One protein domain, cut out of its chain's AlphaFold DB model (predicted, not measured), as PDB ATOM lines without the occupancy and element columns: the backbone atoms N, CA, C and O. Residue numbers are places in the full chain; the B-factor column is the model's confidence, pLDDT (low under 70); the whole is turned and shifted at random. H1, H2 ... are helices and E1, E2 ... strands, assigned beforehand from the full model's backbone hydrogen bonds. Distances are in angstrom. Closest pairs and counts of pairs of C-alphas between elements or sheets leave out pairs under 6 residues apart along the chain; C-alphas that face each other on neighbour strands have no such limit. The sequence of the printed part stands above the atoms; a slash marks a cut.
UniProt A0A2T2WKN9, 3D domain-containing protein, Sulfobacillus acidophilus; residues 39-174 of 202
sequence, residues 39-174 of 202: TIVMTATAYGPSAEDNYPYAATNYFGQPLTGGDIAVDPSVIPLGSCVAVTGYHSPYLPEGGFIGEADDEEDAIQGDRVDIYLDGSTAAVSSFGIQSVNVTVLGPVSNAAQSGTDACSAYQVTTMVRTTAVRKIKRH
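Overview. This is residues 39 to 174 of the 202 residues of the protein "3D domain-containing protein" of Sulfobacillus acidophilus (UniProt A0A2T2WKN9). Start at residue 39 and you will meet a closed barrel of six strands, E1 to E6, with a long helix, H3, that runs off from its outside as an arm; residues 159 to 174 of H3 stick out free. The short helix H2 packs on the outside of the barrel just before H3, the five-residue H1 sits by the last residues of E1, and residues 48 to 70 make a long looping link without a named element. The printed part has 136 residues, with three named helices and six named strands in the order E1 E2 E3 E4 E5 H1 E6 H2 H3; the sheet is mixed, and round the ring run E1, E5, E2, E4, E3, E6 and back to E1. The class is mixed, helices and strands. The whole is compact, with a radius of gyration of the C-alphas of 15.2 A, yet elongated in outline, spanning 56 by 30 by 25 A, with the arm adding to the length of the body.

Arrangement. Begin at E1, residues 39 to 47, which bends by 63 degrees at residue 43. On one side of it look for E5, residues 115 to 119, parallel at 48 degrees, where N 45 and O 116 are 3.0 A apart. On the other side of E5 from E1 lies E2, residues 71 to 74, antiparallel to E5 at 160 degrees, with N 73 and O 117 at 2.8 A. E4, residues 100 to 106, is parallel to E2 at 59 degrees, with N 72 and O 103 at 3.0 A. E3, residues 83 to 88, forms a hairpin with E4, antiparallel at 134 degrees, with N 104 and O 83 at 2.8 A. E6, residues 133 to 142, is antiparallel to E3 at 147 degrees, with N 84 and O 141 at 2.7 A. E6 closes the barrel on the other side of E1, antiparallel at 110 degrees, with N 40 and O 137 at 2.8 A. H1, residues 124 to 128, is on the barrel; its closest C-alphas to E1 are those of Ala 46 and Val 127, 5.9 A apart. H2, residues 150 to 153, lies outside the barrel at a height over the sheet of 6.9 A, only just over E4 with 3 of its 4 C-alphas; the closest C-alphas of the two are those of Glu 103 and Gly 150, 4.6 A apart. H3, residues 155 to 174, is on the barrel through residues 155 to 158 and lies outside it; its closest C-alphas to E4 are those of Ile 101 and Gln 158, 6.8 A apart. H2 and H3 meet only through their link. In H1 every O i to N i+4 pair is within hydrogen-bond range, in H3 10 of 16, and H2 is too short for such a pair.

Along the chain. Find C-alpha 39 at (19.672, -6.159, 40.987); from there E1 runs 22.4 A to Tyr 47. E2 from Asp 71 to Val 74, E3 from Ser 83 to Thr 88, E4 from Phe 100 to Asp 106 and E5 from Arg 115 to Tyr 119 measure 9.9, 16.0, 16.5 and 13.4 A. H1, from Thr 124, spans 5.9 A. Find C-alpha 133 at (30.834, 4.407, 45.053), where E6 begins its 25.3 A. H2 spans 5.7 A, and H3 runs 29.9 A to C-alpha 174 at (10.806, 9.832, 9.600).

Size, cuts and confidence. The C-alphas farthest apart are those of Pro 56 and His 174, 56.5 A. Without residues 159 to 174 the body spans 32 by 29 by 25 A. The printed part has no cut. The links E1 to E2 and E3 to E4 are long. The mean pLDDT of the printed part is 90.1, and residues 159 to 174 are under 70.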
ATOM      1  N   THR A  39      18.813  -7.337  40.815       96.81
ATOM      2  CA  THR A  39      19.672  -6.159  40.987       96.81
ATOM      3  C   THR A  39      20.121  -6.050  42.440       96.81
ATOM      4  O   THR A  39      19.312  -6.200  43.356       96.81
ATOM      5  N   ILE A  40      21.405  -5.772  42.639       96.62
ATOM      6  CA  ILE A  40      22.065  -5.651  43.936       96.62
ATOM      7  C   ILE A  40      22.675  -4.254  44.009       96.62
ATOM      8  O   ILE A  40      23.314  -3.807  43.054       96.62
ATOM      9  N   VAL A  41      22.482  -3.566  45.132       98.25
ATOM     10  CA  VAL A  41      23.226  -2.338  45.424       98.25
ATOM     11  C   VAL A  41      24.545  -2.757  46.053       98.25
ATOM     12  O   VAL A  41      24.537  -3.342  47.132       98.25
ATOM     13  N   MET A  42      25.660  -2.485  45.382       98.44
ATOM     14  CA  MET A  42      26.991  -2.914  45.812       98.44
ATOM     15  C   MET A  42      27.886  -1.710  46.101       98.44
ATOM     16  O   MET A  42      27.697  -0.625  45.540       98.44
ATOM     17  N   THR A  43      28.865  -1.907  46.982       98.69
ATOM     18  CA  THR A  43      29.961  -0.949  47.181       98.69
ATOM     19  C   THR A  43      31.032  -1.213  46.129       98.69
ATOM     20  O   THR A  43      31.648  -2.276  46.147       98.69
ATOM     21  N   ALA A  44      31.231  -0.261  45.221       98.62
ATOM     22  CA  ALA A  44      32.180  -0.355  44.125       98.62
ATOM     23  C   ALA A  44      33.496   0.365  44.419       98.62
ATOM     24  O   ALA A  44      33.485   1.513  44.877       98.62
ATOM     25  N   THR A  45      34.595  -0.289  44.065       98.50
ATOM     26  CA  THR A  45      35.935   0.284  43.871       98.50
ATOM     27  C   THR A  45      36.366   0.123  42.408       98.50
ATOM     28  O   THR A  45      35.574  -0.331  41.576       98.50
ATOM     29  N   ALA A  46      37.564   0.607  42.076       98.06
ATOM     30  CA  ALA A  46      38.198   0.326  40.795       98.06
ATOM     31  C   ALA A  46      39.660  -0.080  41.000       98.06
ATOM     32  O   ALA A  46      40.347   0.505  41.845       98.06
ATOM     33  N   TYR A  47      40.132  -0.985  40.144       97.25
ATOM     34  CA  TYR A  47      41.514  -1.443  40.066       97.25
ATOM     35  C   TYR A  47      42.052  -1.271  38.641       97.25
ATOM     36  O   TYR A  47      41.291  -1.112  37.681       97.25
ATOM     37  N   GLY A  48      43.376  -1.211  38.506       96.62
ATOM     38  CA  GLY A  48      44.053  -0.962  37.237       96.62
ATOM     39  C   GLY A  48      44.997  -2.080  36.811       96.62
ATOM     40  O   GLY A  48      45.133  -3.086  37.499       96.62
ATOM     41  N   PRO A  49      45.727  -1.889  35.699       95.00
ATOM     42  CA  PRO A  49      46.704  -2.856  35.192       95.00
ATOM     43  C   PRO A  49      48.054  -2.822  35.931       95.00
ATOM     44  O   PRO A  49      49.022  -3.429  35.468       95.00
ATOM     45  N   SER A  50      48.185  -2.049  37.017       93.69
ATOM     46  CA  SER A  50      49.482  -1.863  37.675       93.69
ATOM     47  C   SER A  50      49.964  -3.151  38.348       93.69
ATOM     48  O   SER A  50      49.175  -4.025  38.709       93.69
ATOM     49  N   ALA A  51      51.282  -3.287  38.509       91.38
ATOM     50  CA  ALA A  51      51.847  -4.459  39.170       91.38
ATOM     51  C   ALA A  51      51.420  -4.529  40.641       91.38
ATOM     52  O   ALA A  51      51.277  -5.620  41.177       91.38
ATOM     53  N   GLU A  52      51.218  -3.373  41.272       90.38
ATOM     54  CA  GLU A  52      50.751  -3.242  42.645       90.38
ATOM     55  C   GLU A  52      49.304  -3.714  42.808       90.38
ATOM     56  O   GLU A  52      49.031  -4.449  43.754       90.38
ATOM     57  N   ASP A  53      48.415  -3.344  41.881       88.44
ATOM     58  CA  ASP A  53      47.002  -3.756  41.915       88.44
ATOM     59  C   ASP A  53      46.853  -5.270  41.705       88.44
ATOM     60  O   ASP A  53      45.979  -5.897  42.287       88.44
ATOM     61  N   ASN A  54      47.739  -5.872  40.904       91.31
ATOM     62  CA  ASN A  54      47.617  -7.266  40.467       91.31
ATOM     63  C   ASN A  54      48.687  -8.193  41.061       91.31
ATOM     64  O   ASN A  54      48.979  -9.263  40.516       91.31
ATOM     65  N   TYR A  55      49.359  -7.789  42.137       88.50
ATOM     66  CA  TYR A  55      50.393  -8.623  42.740       88.50
ATOM     67  C   TYR A  55      49.765  -9.832  43.455       88.50
ATOM     68  O   TYR A  55      48.868  -9.640  44.274       88.50
ATOM     69  N   PRO A  56      50.270 -11.071  43.275       90.62
ATOM     70  CA  PRO A  56      51.435 -11.494  42.483       90.62
ATOM     71  C   PRO A  56      51.120 -12.007  41.060       90.62
ATOM     72  O   PRO A  56      52.009 -12.563  40.414       90.62
ATOM     73  N   TYR A  57      49.880 -11.889  40.587       83.31
ATOM     74  CA  TYR A  57      49.342 -12.639  39.447       83.31
ATOM     75  C   TYR A  57      49.514 -11.978  38.069       83.31
ATOM     76  O   TYR A  57      49.180 -12.600  37.067       83.31
ATOM     77  N   ALA A  58      50.137 -10.794  37.992       91.06
ATOM     78  CA  ALA A  58      50.151  -9.948  36.787       91.06
ATOM     79  C   ALA A  58      48.726  -9.545  36.355       91.06
ATOM     80  O   ALA A  58      47.756  -9.948  36.979       91.06
ATOM     81  N   ALA A  59      48.591  -8.706  35.323       92.94
ATOM     82  CA  ALA A  59      47.300  -8.175  34.866       92.94
ATOM     83  C   ALA A  59      46.457  -9.236  34.124       92.94
ATOM     84  O   ALA A  59      46.222  -9.140  32.914       92.94
ATOM     85  N   THR A  60      46.047 -10.276  34.848       95.38
ATOM     86  CA  THR A  60      45.176 -11.355  34.386       95.38
ATOM     87  C   THR A  60      44.082 -11.625  35.404       95.38
ATOM     88  O   THR A  60      44.370 -11.630  36.596       95.38
ATOM     89  N   ASN A  61      42.881 -11.930  34.921       95.31
ATOM     90  CA  ASN A  61      41.747 -12.311  35.756       95.31
ATOM     91  C   ASN A  61      41.917 -13.716  36.375       95.31
ATOM     92  O   ASN A  61      42.861 -14.454  36.056       95.31
ATOM     93  N   TYR A  62      40.954 -14.133  37.200       95.56
ATOM     94  CA  TYR A  62      40.903 -15.454  37.838       95.56
ATOM     95  C   TYR A  62      41.058 -16.637  36.865       95.56
ATOM     96  O   TYR A  62      41.650 -17.668  37.203       95.56
ATOM     97  N   PHE A  63      40.554 -16.508  35.635       94.75
ATOM     98  CA  PHE A  63      40.654 -17.548  34.606       94.75
ATOM     99  C   PHE A  63      41.998 -17.555  33.856       94.75
ATOM    100  O   PHE A  63      42.229 -18.424  33.008       94.75
ATOM    101  N   GLY A  64      42.903 -16.625  34.172       94.25
ATOM    102  CA  GLY A  64      44.207 -16.475  33.529       94.25
ATOM    103  C   GLY A  64      44.144 -15.784  32.164       94.25
ATOM    104  O   GLY A  64      45.073 -15.922  31.363       94.25
ATOM    105  N   GLN A  65      43.055 -15.075  31.868       94.69
ATOM    106  CA  GLN A  65      42.919 -14.253  30.667       94.69
ATOM    107  C   GLN A  65      43.450 -12.837  30.944       94.69
ATOM    108  O   GLN A  65      43.360 -12.370  32.077       94.69
ATOM    109  N   PRO A  66      44.026 -12.139  29.949       95.44
ATOM    110  CA  PRO A  66      44.441 -10.747  30.120       95.44
ATOM    111  C   PRO A  66      43.255  -9.843  30.461       95.44
ATOM    112  O   PRO A  66      42.215  -9.958  29.811       95.44
ATOM    113  N   LEU A  67      43.461  -8.914  31.398       96.31
ATOM    114  CA  LEU A  67      42.418  -7.977  31.816       96.31
ATOM    115  C   LEU A  67      41.943  -7.082  30.668       96.31
ATOM    116  O   LEU A  67      42.746  -6.553  29.890       96.31
ATOM    117  N   THR A  68      40.632  -6.879  30.577       96.50
ATOM    118  CA  THR A  68      39.990  -6.063  29.548       96.50
ATOM    119  C   THR A  68      38.798  -5.268  30.081       96.50
ATOM    120  O   THR A  68      38.294  -5.452  31.184       96.50
ATOM    121  N   GLY A  69      38.326  -4.319  29.273       96.69
ATOM    122  CA  GLY A  69      37.174  -3.498  29.616       96.69
ATOM    123  C   GLY A  69      35.917  -4.337  29.867       96.69
ATOM    124  O   GLY A  69      35.408  -5.017  28.971       96.69
ATOM    125  N   GLY A  70      35.356  -4.203  31.065       96.88
ATOM    126  CA  GLY A  70      34.166  -4.929  31.503       96.88
ATOM    127  C   GLY A  70      34.460  -6.057  32.487       96.88
ATOM    128  O   GLY A  70      33.498  -6.571  33.052       96.88
ATOM    129  N   ASP A  71      35.724  -6.395  32.725       98.31
ATOM    130  CA  ASP A  71      36.113  -7.315  33.795       98.31
ATOM    131  C   ASP A  71      35.747  -6.700  35.149       98.31
ATOM    132  O   ASP A  71      35.935  -5.493  35.385       98.31
ATOM    133  N   ILE A  72      35.178  -7.516  36.032       98.56
ATOM    134  CA  ILE A  72      34.860  -7.112  37.399       98.56
ATOM    135  C   ILE A  72      35.262  -8.201  38.394       98.56
ATOM    136  O   ILE A  72      34.962  -9.382  38.207       98.56
ATOM    137  N   ALA A  73      35.870  -7.775  39.499       98.31
ATOM    138  CA  ALA A  73      36.110  -8.634  40.644       98.31
ATOM    139  C   ALA A  73      34.874  -8.658  41.550       98.31
ATOM    140  O   ALA A  73      34.293  -7.610  41.859       98.31
ATOM    141  N   VAL A  74      34.452  -9.847  41.977       98.50
ATOM    142  CA  VAL A  74      33.265 -10.046  42.827       98.50
ATOM    143  C   VAL A  74      33.515 -11.101  43.903       98.50
ATOM    144  O   VAL A  74      34.478 -11.854  43.835       98.50
ATOM    145  N   ASP A  75      32.601 -11.197  44.869       97.75
ATOM    146  CA  ASP A  75      32.481 -12.376  45.732       97.75
ATOM    147  C   ASP A  75      31.693 -13.483  44.992       97.75
ATOM    148  O   ASP A  75      30.485 -13.307  44.752       97.75
ATOM    149  N   PRO A  76      32.304 -14.648  44.680       97.00
ATOM    150  CA  PRO A  76      31.634 -15.744  43.975       97.00
ATOM    151  C   PRO A  76      30.429 -16.337  44.717       97.00
ATOM    152  O   PRO A  76      29.570 -16.977  44.104       97.00
ATOM    153  N   SER A  77      30.343 -16.147  46.038       95.88
ATOM    154  CA  SER A  77      29.188 -16.562  46.838       95.88
ATOM    155  C   SER A  77      27.966 -15.659  46.630       95.88
ATOM    156  O   SER A  77      26.839 -16.088  46.881       95.88
ATOM    157  N   VAL A  78      28.164 -14.437  46.123       96.88
ATOM    158  CA  VAL A  78      27.094 -13.484  45.792       96.88
ATOM    159  C   VAL A  78      26.795 -13.506  44.293       96.88
ATOM    160  O   VAL A  78      25.640 -13.706  43.910       96.88
ATOM    161  N   ILE A  79      27.812 -13.340  43.443       97.31
ATOM    162  CA  ILE A  79      27.695 -13.386  41.979       97.31
ATOM    163  C   ILE A  79      28.647 -14.472  41.466       97.31
ATOM    164  O   ILE A  79      29.854 -14.281  41.551       97.31
ATOM    165  N   PRO A  80      28.149 -15.594  40.913       96.25
ATOM    166  CA  PRO A  80      29.023 -16.656  40.420       96.25
ATOM    167  C   PRO A  80      29.952 -16.161  39.311       96.25
ATOM    168  O   PRO A  80      29.494 -15.446  38.413       96.25
ATOM    169  N   LEU A  81      31.206 -16.613  39.318       97.31
ATOM    170  CA  LEU A  81      32.137 -16.347  38.221       97.31
ATOM    171  C   LEU A  81      31.599 -16.887  36.882       97.31
ATOM    172  O   LEU A  81      30.881 -17.891  36.838       97.31
ATOM    173  N   GLY A  82      31.925 -16.201  35.787       96.50
ATOM    174  CA  GLY A  82      31.354 -16.410  34.456       96.50
ATOM    175  C   GLY A  82      29.932 -15.855  34.297       96.50
ATOM    176  O   GLY A  82      29.223 -16.225  33.355       96.50
ATOM    177  N   SER A  83      29.474 -14.998  35.216       97.50
ATOM    178  CA  SER A  83      28.205 -14.276  35.075       97.50
ATOM    179  C   SER A  83      28.402 -12.962  34.329       97.50
ATOM    180  O   SER A  83      29.250 -12.155  34.682       97.50
ATOM    181  N   CYS A  84      27.531 -12.683  33.370       97.75
ATOM    182  CA  CYS A  84      27.378 -11.358  32.796       97.75
ATOM    183  C   CYS A  84      26.476 -10.490  33.670       97.75
ATOM    184  O   CYS A  84      25.406 -10.925  34.115       97.75
ATOM    185  N   VAL A  85      26.867  -9.233  33.854       98.00
ATOM    186  CA  VAL A  85      26.127  -8.251  34.647       98.00
ATOM    187  C   VAL A  85      25.940  -6.937  33.893       98.00
ATOM    188  O   VAL A  85      26.708  -6.601  32.999       98.00
ATOM    189  N   ALA A  86      24.921  -6.163  34.263       97.88
ATOM    190  CA  ALA A  86      24.825  -4.747  33.922       97.88
ATOM    191  C   ALA A  86      25.169  -3.908  35.155       97.88
ATOM    192  O   ALA A  86      24.493  -4.024  36.180       97.88
ATOM    193  N   VAL A  87      26.182  -3.051  35.042       98.19
ATOM    194  CA  VAL A  87      26.636  -2.156  36.115       98.19
ATOM    195  C   VAL A  87      26.197  -0.734  35.794       98.19
ATOM    196  O   VAL A  87      26.446  -0.228  34.701       98.19
ATOM    197  N   THR A  88      25.518  -0.077  36.732       98.25
ATOM    198  CA  THR A  88      24.981   1.286  36.566       98.25
ATOM    199  C   THR A  88      25.117   2.095  37.858       98.25
ATOM    200  O   THR A  88      25.334   1.537  38.930       98.25
ATOM    201  N   GLY A  89      24.949   3.418  37.782       97.12
ATOM    202  CA  GLY A  89      24.924   4.292  38.964       97.12
ATOM    203  C   GLY A  89      26.291   4.784  39.449       97.12
ATOM    204  O   GLY A  89      26.333   5.567  40.390       97.12
ATOM    205  N   TYR A  90      27.383   4.392  38.790       97.75
ATOM    206  CA  TYR A  90      28.702   4.986  39.010       97.75
ATOM    207  C   TYR A  90      28.834   6.357  38.330       97.75
ATOM    208  O   TYR A  90      28.109   6.701  37.390       97.75
ATOM    209  N   HIS A  91      29.844   7.105  38.756       97.12
ATOM    210  CA  HIS A  91      30.334   8.320  38.133       97.12
ATOM    211  C   HIS A  91      31.833   8.176  37.850       97.12
ATOM    212  O   HIS A  91      32.651   8.178  38.764       97.12
ATOM    213  N   SER A  92      32.197   8.030  36.577       95.88
ATOM    214  CA  SER A  92      33.592   7.958  36.139       95.88
ATOM    215  C   SER A  92      33.700   8.437  34.695       95.88
ATOM    216  O   SER A  92      32.907   7.987  33.866       95.88
ATOM    217  N   PRO A  93      34.665   9.310  34.354       95.19
ATOM    218  CA  PRO A  93      34.907   9.700  32.966       95.19
ATOM    219  C   PRO A  93      35.589   8.587  32.150       95.19
ATOM    220  O   PRO A  93      35.719   8.723  30.936       95.19
ATOM    221  N   TYR A  94      36.030   7.509  32.805       95.25
ATOM    222  CA  TYR A  94      36.744   6.385  32.194       95.25
ATOM    223  C   TYR A  94      35.837   5.183  31.897       95.25
ATOM    224  O   TYR A  94      36.299   4.192  31.344       95.25
ATOM    225  N   LEU A  95      34.548   5.272  32.235       95.88
ATOM    226  CA  LEU A  95      33.545   4.245  31.954       95.88
ATOM    227  C   LEU A  95      32.433   4.802  31.055       95.88
ATOM    228  O   LEU A  95      32.193   6.013  31.054       95.88
ATOM    229  N   PRO A  96      31.709   3.943  30.311       95.38
ATOM    230  CA  PRO A  96      30.571   4.375  29.506       95.38
ATOM    231  C   PRO A  96      29.528   5.145  30.326       95.38
ATOM    232  O   PRO A  96      29.207   4.776  31.453       95.38
ATOM    233  N   GLU A  97      28.945   6.205  29.773       93.31
ATOM    234  CA  GLU A  97      27.879   6.932  30.466       93.31
ATOM    235  C   GLU A  97      26.604   6.075  30.560       93.31
ATOM    236  O   GLU A  97      26.156   5.487  29.574       93.31
ATOM    237  N   GLY A  98      25.991   6.023  31.745       92.12
ATOM    238  CA  GLY A  98      24.720   5.326  31.972       92.12
ATOM    239  C   GLY A  98      24.830   3.824  32.249       92.12
ATOM    240  O   GLY A  98      23.816   3.214  32.587       92.12
ATOM    241  N   GLY A  99      26.029   3.244  32.170       95.94
ATOM    242  CA  GLY A  99      26.303   1.858  32.540       95.94
ATOM    243  C   GLY A  99      27.030   1.054  31.467       95.94
ATOM    244  O   GLY A  99      27.053   1.429  30.294       95.94
ATOM    245  N   PHE A 100      27.571  -0.091  31.869       97.06
ATOM    246  CA  PHE A 100      28.223  -1.052  30.979       97.06
ATOM    247  C   PHE A 100      27.760  -2.483  31.270       97.06
ATOM    248  O   PHE A 100      27.152  -2.760  32.307       97.06
ATOM    249  N   ILE A 101      28.020  -3.379  30.315       97.75
ATOM    250  CA  ILE A 101      27.896  -4.823  30.524       97.75
ATOM    251  C   ILE A 101      29.276  -5.338  30.898       97.75
ATOM    252  O   ILE A 101      30.213  -5.093  30.143       97.75
ATOM    253  N   GLY A 102      29.376  -6.028  32.026       97.31
ATOM    254  CA  GLY A 102      30.617  -6.626  32.499       97.31
ATOM    255  C   GLY A 102      30.505  -8.130  32.695       97.31
ATOM    256  O   GLY A 102      29.401  -8.684  32.661       97.31
ATOM    257  N   GLU A 103      31.650  -8.757  32.918       98.31
ATOM    258  CA  GLU A 103      31.796 -10.163  33.276       98.31
ATOM    259  C   GLU A 103      32.344 -10.262  34.698       98.31
ATOM    260  O   GLU A 103      33.328  -9.617  35.028       98.31
ATOM    261  N   ALA A 104      31.696 -11.061  35.542       98.31
ATOM    262  CA  ALA A 104      32.263 -11.513  36.803       98.31
ATOM    263  C   ALA A 104      33.305 -12.593  36.515       98.31
ATOM    264  O   ALA A 104      32.979 -13.778  36.508       98.31
ATOM    265  N   ASP A 105      34.524 -12.184  36.208       97.69
ATOM    266  CA  ASP A 105      35.625 -13.052  35.792       97.69
ATOM    267  C   ASP A 105      36.851 -12.960  36.690       97.69
ATOM    268  O   ASP A 105      37.825 -13.679  36.458       97.69
ATOM    269  N   ASP A 106      36.775 -12.141  37.735       96.94
ATOM    270  CA  ASP A 106      37.846 -11.983  38.696       96.94
ATOM    271  C   ASP A 106      37.361 -12.069  40.150       96.94
ATOM    272  O   ASP A 106      36.171 -11.919  40.459       96.94
ATOM    273  N   GLU A 107      38.296 -12.322  41.059       93.75
ATOM    274  CA  GLU A 107      38.058 -12.332  42.501       93.75
ATOM    275  C   GLU A 107      39.275 -11.794  43.252       93.75
ATOM    276  O   GLU A 107      40.420 -11.985  42.850       93.75
ATOM    277  N   GLU A 108      39.030 -11.166  44.399       90.31
ATOM    278  CA  GLU A 108      40.099 -10.768  45.308       90.31
ATOM    279  C   GLU A 108      39.650 -10.876  46.769       90.31
ATOM    280  O   GLU A 108      38.476 -10.702  47.113       90.31
ATOM    281  N   ASP A 109      40.601 -11.126  47.670       90.19
ATOM    282  CA  ASP A 109      40.324 -11.322  49.099       90.19
ATOM    283  C   ASP A 109      39.625 -10.109  49.746       90.19
ATOM    284  O   ASP A 109      38.898 -10.252  50.731       90.19
ATOM    285  N   ALA A 110      39.819  -8.901  49.203       93.25
ATOM    286  CA  ALA A 110      39.206  -7.673  49.708       93.25
ATOM    287  C   ALA A 110      37.746  -7.467  49.248       93.25
ATOM    288  O   ALA A 110      37.018  -6.662  49.853       93.25
ATOM    289  N   ILE A 111      37.296  -8.204  48.227       96.81
ATOM    290  CA  ILE A 111      35.971  -8.078  47.611       96.81
ATOM    291  C   ILE A 111      35.105  -9.233  48.087       96.81
ATOM    292  O   ILE A 111      35.027 -10.301  47.498       96.81
ATOM    293  N   GLN A 112      34.466  -8.989  49.227       97.31
ATOM    294  CA  GLN A 112      33.623  -9.949  49.928       97.31
ATOM    295  C   GLN A 112      32.228  -9.351  50.141       97.31
ATOM    296  O   GLN A 112      32.091  -8.164  50.463       97.31
ATOM    297  N   GLY A 113      31.191 -10.174  50.006       96.94
ATOM    298  CA  GLY A 113      29.789  -9.785  50.104       96.94
ATOM    299  C   GLY A 113      29.323  -8.887  48.955       96.94
ATOM    300  O   GLY A 113      29.675  -9.084  47.796       96.94
ATOM    301  N   ASP A 114      28.512  -7.878  49.281       97.62
ATOM    302  CA  ASP A 114      27.952  -6.927  48.310       97.62
ATOM    303  C   ASP A 114      28.988  -5.850  47.904       97.62
ATOM    304  O   ASP A 114      28.750  -4.639  48.005       97.62
ATOM    305  N   ARG A 115      30.170  -6.297  47.463       98.50
ATOM    306  CA  ARG A 115      31.266  -5.474  46.934       98.50
ATOM    307  C   ARG A 115      31.617  -5.880  45.507       98.50
ATOM    308  O   ARG A 115      31.469  -7.039  45.137       98.50
ATOM    309  N   VAL A 116      32.076  -4.912  44.725       98.62
ATOM    310  CA  VAL A 116      32.546  -5.126  43.353       98.62
ATOM    311  C   VAL A 116      33.771  -4.256  43.103       98.62
ATOM    312  O   VAL A 116      33.780  -3.101  43.526       98.62
ATOM    313  N   ASP A 117      34.777  -4.785  42.419       98.38
ATOM    314  CA  ASP A 117      35.892  -3.986  41.910       98.38
ATOM    315  C   ASP A 117      35.837  -3.929  40.386       98.38
ATOM    316  O   ASP A 117      35.664  -4.950  39.725       98.38
ATOM    317  N   ILE A 118      35.895  -2.727  39.815       98.44
ATOM    318  CA  ILE A 118      35.713  -2.511  38.378       98.44
ATOM    319  C   ILE A 118      37.070  -2.265  37.734       98.44
ATOM    320  O   ILE A 118      37.736  -1.279  38.060       98.44
ATOM    321  N   TYR A 119      37.443  -3.099  36.764       98.19
ATOM    322  CA  TYR A 119      38.681  -2.882  36.029       98.19
ATOM    323  C   TYR A 119      38.617  -1.594  35.202       98.19
ATOM    324  O   TYR A 119      37.685  -1.363  34.421       98.19
ATOM    325  N   LEU A 120      39.649  -0.765  35.341       97.50
ATOM    326  CA  LEU A 120      39.879   0.418  34.526       97.50
ATOM    327  C   LEU A 120      41.250   0.322  33.861       97.50
ATOM    328  O   LEU A 120      42.283   0.446  34.520       97.50
ATOM    329  N   ASP A 121      41.259   0.210  32.533       94.25
ATOM    330  CA  ASP A 121      42.480   0.343  31.736       94.25
ATOM    331  C   ASP A 121      42.930   1.813  31.712       94.25
ATOM    332  O   ASP A 121      42.577   2.611  30.838       94.25
ATOM    333  N   GLY A 122      43.642   2.211  32.762       92.88
ATOM    334  CA  GLY A 122      44.045   3.585  32.992       92.88
ATOM    335  C   GLY A 122      45.266   3.695  33.892       92.88
ATOM    336  O   GLY A 122      45.749   2.731  34.480       92.88
ATOM    337  N   SER A 123      45.787   4.916  34.009       95.31
ATOM    338  CA  SER A 123      46.859   5.200  34.963       95.31
ATOM    339  C   SER A 123      46.359   5.059  36.402       95.31
ATOM    340  O   SER A 123      45.180   5.277  36.674       95.31
ATOM    341  N   THR A 124      47.264   4.832  37.357       95.50
ATOM    342  CA  THR A 124      46.936   4.794  38.795       95.50
ATOM    343  C   THR A 124      46.125   6.014  39.251       95.50
ATOM    344  O   THR A 124      45.243   5.894  40.096       95.50
ATOM    345  N   ALA A 125      46.373   7.193  38.667       96.06
ATOM    346  CA  ALA A 125      45.604   8.404  38.955       96.06
ATOM    347  C   ALA A 125      44.159   8.334  38.428       96.06
ATOM    348  O   ALA A 125      43.242   8.775  39.118       96.06
ATOM    349  N   ALA A 126      43.950   7.774  37.232       95.81
ATOM    350  CA  ALA A 126      42.617   7.546  36.679       95.81
ATOM    351  C   ALA A 126      41.835   6.543  37.539       95.81
ATOM    352  O   ALA A 126      40.706   6.834  37.932       95.81
ATOM    353  N   VAL A 127      42.470   5.429  37.914       97.56
ATOM    354  CA  VAL A 127      41.885   4.402  38.791       97.56
ATOM    355  C   VAL A 127      41.513   4.993  40.151       97.56
ATOM    356  O   VAL A 127      40.358   4.947  40.561       97.56
ATOM    357  N   SER A 128      42.457   5.683  40.800       97.00
ATOM    358  CA  SER A 128      42.237   6.314  42.111       97.00
ATOM    359  C   SER A 128      41.120   7.362  42.094       97.00
ATOM    360  O   SER A 128      40.465   7.586  43.110       97.00
ATOM    361  N   SER A 129      40.886   8.018  40.951       97.62
ATOM    362  CA  SER A 129      39.824   9.021  40.817       97.62
ATOM    363  C   SER A 129      38.411   8.430  40.836       97.62
ATOM    364  O   SER A 129      37.456   9.175  41.055       97.62
ATOM    365  N   PHE A 130      38.267   7.112  40.648       98.38
ATOM    366  CA  PHE A 130      36.983   6.428  40.778       98.38
ATOM    367  C   PHE A 130      36.454   6.490  42.218       98.38
ATOM    368  O   PHE A 130      35.263   6.721  42.431       98.38
ATOM    369  N   GLY A 131      37.332   6.351  43.215       98.06
ATOM    370  CA  GLY A 131      36.951   6.357  44.628       98.06
ATOM    371  C   GLY A 131      36.053   5.177  45.027       98.06
ATOM    372  O   GLY A 131      36.041   4.140  44.376       98.06
ATOM    373  N   ILE A 132      35.308   5.332  46.125       98.44
ATOM    374  CA  ILE A 132      34.331   4.336  46.589       98.44
ATOM    375  C   ILE A 132      32.937   4.840  46.238       98.44
ATOM    376  O   ILE A 132      32.568   5.954  46.618       98.44
ATOM    377  N   GLN A 133      32.156   4.022  45.542       98.44
ATOM    378  CA  GLN A 133      30.834   4.407  45.053       98.44
ATOM    379  C   GLN A 133      29.774   3.367  45.400       98.44
ATOM    380  O   GLN A 133      30.072   2.207  45.653       98.44
ATOM    381  N   SER A 134      28.510   3.785  45.396       98.38
ATOM    382  CA  SER A 134      27.378   2.862  45.458       98.38
ATOM    383  C   SER A 134      26.838   2.659  44.048       98.38
ATOM    384  O   SER A 134      26.473   3.631  43.389       98.38
ATOM    385  N   VAL A 135      26.802   1.413  43.580       98.69
ATOM    386  CA  VAL A 135      26.381   1.066  42.214       98.69
ATOM    387  C   VAL A 135      25.269   0.028  42.232       98.69
ATOM    388  O   VAL A 135      25.107  -0.710  43.201       98.69
ATOM    389  N   ASN A 136      24.516  -0.058  41.141       98.56
ATOM    390  CA  ASN A 136      23.563  -1.137  40.912       98.56
ATOM    391  C   ASN A 136      24.173  -2.159  39.952       98.56
ATOM    392  O   ASN A 136      24.457  -1.822  38.800       98.56
ATOM    393  N   VAL A 137      24.300  -3.403  40.407       98.38
ATOM    394  CA  VAL A 137      24.756  -4.548  39.611       98.38
ATOM    395  C   VAL A 137      23.576  -5.477  39.371       98.38
ATOM    396  O   VAL A 137      22.957  -5.967  40.310       98.38
ATOM    397  N   THR A 138      23.225  -5.700  38.106       98.06
ATOM    398  CA  THR A 138      22.123  -6.592  37.720       98.06
ATOM    399  C   THR A 138      22.662  -7.834  37.035       98.06
ATOM    400  O   THR A 138      23.296  -7.713  35.991       98.06
ATOM    401  N   VAL A 139      22.373  -9.021  37.571       97.69
ATOM    402  CA  VAL A 139      22.810 -10.298  36.983       97.69
ATOM    403  C   VAL A 139      21.988 -10.602  35.730       97.69
ATOM    404  O   VAL A 139      20.760 -10.645  35.782       97.69
ATOM    405  N   LEU A 140      22.643 -10.834  34.595       96.31
ATOM    406  CA  LEU A 140      21.994 -11.066  33.296       96.31
ATOM    407  C   LEU A 140      21.951 -12.547  32.909       96.31
ATOM    408  O   LEU A 140      21.046 -12.973  32.189       96.31
ATOM    409  N   GLY A 141      22.890 -13.342  33.415       94.69
ATOM    410  CA  GLY A 141      23.033 -14.766  33.112       94.69
ATOM    411  C   GLY A 141      24.482 -15.129  32.792       94.69
ATOM    412  O   GLY A 141      25.358 -14.301  33.009       94.69
ATOM    413  N   PRO A 142      24.747 -16.358  32.328       94.88
ATOM    414  CA  PRO A 142      26.106 -16.820  32.066       94.88
ATOM    415  C   PRO A 142      26.706 -16.181  30.808       94.88
ATOM    416  O   PRO A 142      25.979 -15.763  29.902       94.88
ATOM    417  N   VAL A 143      28.036 -16.177  30.722       94.81
ATOM    418  CA  VAL A 143      28.766 -15.797  29.509       94.81
ATOM    419  C   VAL A 143      28.350 -16.614  28.294       94.81
ATOM    420  O   VAL A 143      28.034 -17.803  28.365       94.81
ATOM    421  N   SER A 144      28.380 -15.951  27.139       88.56
ATOM    422  CA  SER A 144      28.078 -16.573  25.848       88.56
ATOM    423  C   SER A 144      29.319 -17.134  25.152       88.56
ATOM    424  O   SER A 144      29.195 -17.995  24.280       88.56
ATOM    425  N   ASN A 145      30.509 -16.671  25.548       86.88
ATOM    426  CA  ASN A 145      31.789 -17.108  25.008       86.88
ATOM    427  C   ASN A 145      32.891 -17.061  26.077       86.88
ATOM    428  O   ASN A 145      33.521 -16.028  26.263       86.88
ATOM    429  N   ALA A 146      33.168 -18.199  26.716       85.12
ATOM    430  CA  ALA A 146      34.196 -18.316  27.756       85.12
ATOM    431  C   ALA A 146      35.649 -18.231  27.234       85.12
ATOM    432  O   ALA A 146      36.587 -18.362  28.009       85.12
ATOM    433  N   ALA A 147      35.865 -18.079  25.921       88.50
ATOM    434  CA  ALA A 147      37.198 -17.828  25.368       88.50
ATOM    435  C   ALA A 147      37.557 -16.330  25.333       88.50
ATOM    436  O   ALA A 147      38.700 -15.980  25.044       88.50
ATOM    437  N   GLN A 148      36.578 -15.456  25.570       92.12
ATOM    438  CA  GLN A 148      36.748 -14.009  25.697       92.12
ATOM    439  C   GLN A 148      36.604 -13.608  27.167       92.12
ATOM    440  O   GLN A 148      36.256 -14.457  27.982       92.12
ATOM    441  N   SER A 149      36.901 -12.348  27.467       94.62
ATOM    442  CA  SER A 149      36.834 -11.768  28.809       94.62
ATOM    443  C   SER A 149      36.006 -10.485  28.766       94.62
ATOM    444  O   SER A 149      35.840  -9.879  27.689       94.62
ATOM    445  N   GLY A 150      35.475 -10.083  29.911       94.56
ATOM    446  CA  GLY A 150      34.794  -8.818  30.111       94.56
ATOM    447  C   GLY A 150      33.608  -8.612  29.186       94.56
ATOM    448  O   GLY A 150      32.738  -9.463  28.973       94.56
ATOM    449  N   THR A 151      33.566  -7.424  28.589       93.06
ATOM    450  CA  THR A 151      32.447  -7.024  27.732       93.06
ATOM    451  C   THR A 151      32.218  -7.992  26.560       93.06
ATOM    452  O   THR A 151      31.069  -8.234  26.168       93.06
ATOM    453  N   ASP A 152      33.292  -8.554  26.003       94.50
ATOM    454  CA  ASP A 152      33.241  -9.384  24.799       94.50
ATOM    455  C   ASP A 152      32.648 -10.775  25.076       94.50
ATOM    456  O   ASP A 152      31.817 -11.258  24.294       94.50
ATOM    457  N   ALA A 153      32.965 -11.383  26.226       95.06
ATOM    458  CA  ALA A 153      32.349 -12.641  26.667       95.06
ATOM    459  C   ALA A 153      30.824 -12.514  26.843       95.06
ATOM    460  O   ALA A 153      30.049 -13.462  26.620       95.06
ATOM    461  N   CYS A 154      30.391 -11.295  27.168       94.75
ATOM    462  CA  CYS A 154      29.011 -10.891  27.386       94.75
ATOM    463  C   CYS A 154      28.343 -10.236  26.164       94.75
ATOM    464  O   CYS A 154      27.275  -9.621  26.285       94.75
ATOM    465  N   SER A 155      28.911 -10.405  24.965       91.75
ATOM    466  CA  SER A 155      28.416  -9.797  23.719       91.75
ATOM    467  C   SER A 155      26.939 -10.091  23.403       91.75
ATOM    468  O   SER A 155      26.242  -9.230  22.858       91.75
ATOM    469  N   ALA A 156      26.396 -11.243  23.818       89.69
ATOM    470  CA  ALA A 156      24.968 -11.558  23.680       89.69
ATOM    471  C   ALA A 156      24.037 -10.542  24.379       89.69
ATOM    472  O   ALA A 156      22.916 -10.301  23.921       89.69
ATOM    473  N   TYR A 157      24.500  -9.904  25.459       88.81
ATOM    474  CA  TYR A 157      23.718  -8.946  26.246       88.81
ATOM    475  C   TYR A 157      23.864  -7.496  25.763       88.81
ATOM    476  O   TYR A 157      22.970  -6.679  25.989       88.81
ATOM    477  N   GLN A 158      24.923  -7.189  25.009       78.19
ATOM    478  CA  GLN A 158      25.151  -5.881  24.378       78.19
ATOM    479  C   GLN A 158      24.081  -5.549  23.316       78.19
ATOM    480  O   GLN A 158      23.630  -4.405  23.176       78.19
ATOM    481  N   VAL A 159      23.626  -6.564  22.571       59.47
ATOM    482  CA  VAL A 159      22.745  -6.405  21.397       59.47
ATOM    483  C   VAL A 159      21.335  -5.938  21.783       59.47
ATOM    484  O   VAL A 159      20.698  -5.180  21.041       59.47
ATOM    485  N   THR A 160      20.858  -6.300  22.976       53.38
ATOM    486  CA  THR A 160      19.524  -5.914  23.471       53.38
ATOM    487  C   THR A 160      19.372  -4.392  23.619       53.38
ATOM    488  O   THR A 160      18.284  -3.846  23.401       53.38
ATOM    489  N   THR A 161      20.466  -3.673  23.878       49.03
ATOM    490  CA  THR A 161      20.476  -2.205  23.978       49.03
ATOM    491  C   THR A 161      20.506  -1.529  22.595       49.03
ATOM    492  O   THR A 161      19.844  -0.503  22.383       49.03
ATOM    493  N   MET A 162      21.181  -2.126  21.603       44.47
ATOM    494  CA  MET A 162      21.260  -1.580  20.236       44.47
ATOM    495  C   MET A 162      19.969  -1.767  19.418       44.47
ATOM    496  O   MET A 162      19.585  -0.882  18.642       44.47
ATOM    497  N   VAL A 163      19.230  -2.866  19.607       47.50
ATOM    498  CA  VAL A 163      17.953  -3.085  18.896       47.50
ATOM    499  C   VAL A 163      16.879  -2.089  19.361       47.50
ATOM    500  O   VAL A 163      16.135  -1.544  18.538       47.50
ATOM    501  N   ARG A 164      16.851  -1.751  20.659       49.06
ATOM    502  CA  ARG A 164      15.930  -0.743  21.218       49.06
ATOM    503  C   ARG A 164      16.249   0.685  20.756       49.06
ATOM    504  O   ARG A 164      15.331   1.453  20.474       49.06
ATOM    505  N   THR A 165      17.520   1.045  20.590       46.09
ATOM    506  CA  THR A 165      17.922   2.390  20.127       46.09
ATOM    507  C   THR A 165      17.793   2.581  18.612       46.09
ATOM    508  O   THR A 165      17.473   3.682  18.150       46.09
ATOM    509  N   THR A 166      17.942   1.519  17.815       48.44
ATOM    510  CA  THR A 166      17.766   1.595  16.353       48.44
ATOM    511  C   THR A 166      16.303   1.841  15.963       48.44
ATOM    512  O   THR A 166      16.028   2.644  15.063       48.44
ATOM    513  N   ALA A 167      15.348   1.237  16.681       49.78
ATOM    514  CA  ALA A 167      13.917   1.494  16.487       49.78
ATOM    515  C   ALA A 167      13.549   2.971  16.749       49.78
ATOM    516  O   ALA A 167      12.818   3.582  15.968       49.78
ATOM    517  N   VAL A 168      14.136   3.590  17.779       51.94
ATOM    518  CA  VAL A 168      13.894   5.002  18.131       51.94
ATOM    519  C   VAL A 168      14.538   5.968  17.123       51.94
ATOM    520  O   VAL A 168      13.930   6.977  16.751       51.94
ATOM    521  N   ARG A 169      15.734   5.657  16.596       51.91
ATOM    522  CA  ARG A 169      16.392   6.484  15.562       51.91
ATOM    523  C   ARG A 169      15.640   6.488  14.223       51.91
ATOM    524  O   ARG A 169      15.579   7.541  13.583       51.91
ATOM    525  N   LYS A 170      15.011   5.376  13.813       50.91
ATOM    526  CA  LYS A 170      14.170   5.334  12.595       50.91
ATOM    527  C   LYS A 170      12.931   6.230  12.707       50.91
ATOM    528  O   LYS A 170      12.620   6.952  11.761       50.91
ATOM    529  N   ILE A 171      12.279   6.263  13.871       54.66
ATOM    530  CA  ILE A 171      11.078   7.087  14.096       54.66
ATOM    531  C   ILE A 171      11.418   8.587  14.070       54.66
ATOM    532  O   ILE A 171      10.685   9.385  13.484       54.66
ATOM    533  N   LYS A 172      12.566   8.987  14.639       52.34
ATOM    534  CA  LYS A 172      12.992  10.398  14.650       52.34
ATOM    535  C   LYS A 172      13.405  10.899  13.257       52.34
ATOM    536  O   LYS A 172      13.075  12.031  12.905       52.34
ATOM    537  N   ARG A 173      14.038  10.056  12.425       53.31
ATOM    538  CA  ARG A 173      14.335  10.394  11.016       53.31
ATOM    539  C   ARG A 173      13.074  10.538  10.162       53.31
ATOM    540  O   ARG A 173      13.012  11.465   9.363       53.31
ATOM    541  N   HIS A 174      12.047   9.712  10.374       53.50
ATOM    542  CA  HIS A 174      10.806   9.832   9.600       53.50
ATOM    543  C   HIS A 174      10.018  11.122   9.882       53.50
ATOM    544  O   HIS A 174       9.347  11.623   8.986       53.50
TER     545      HIS A 174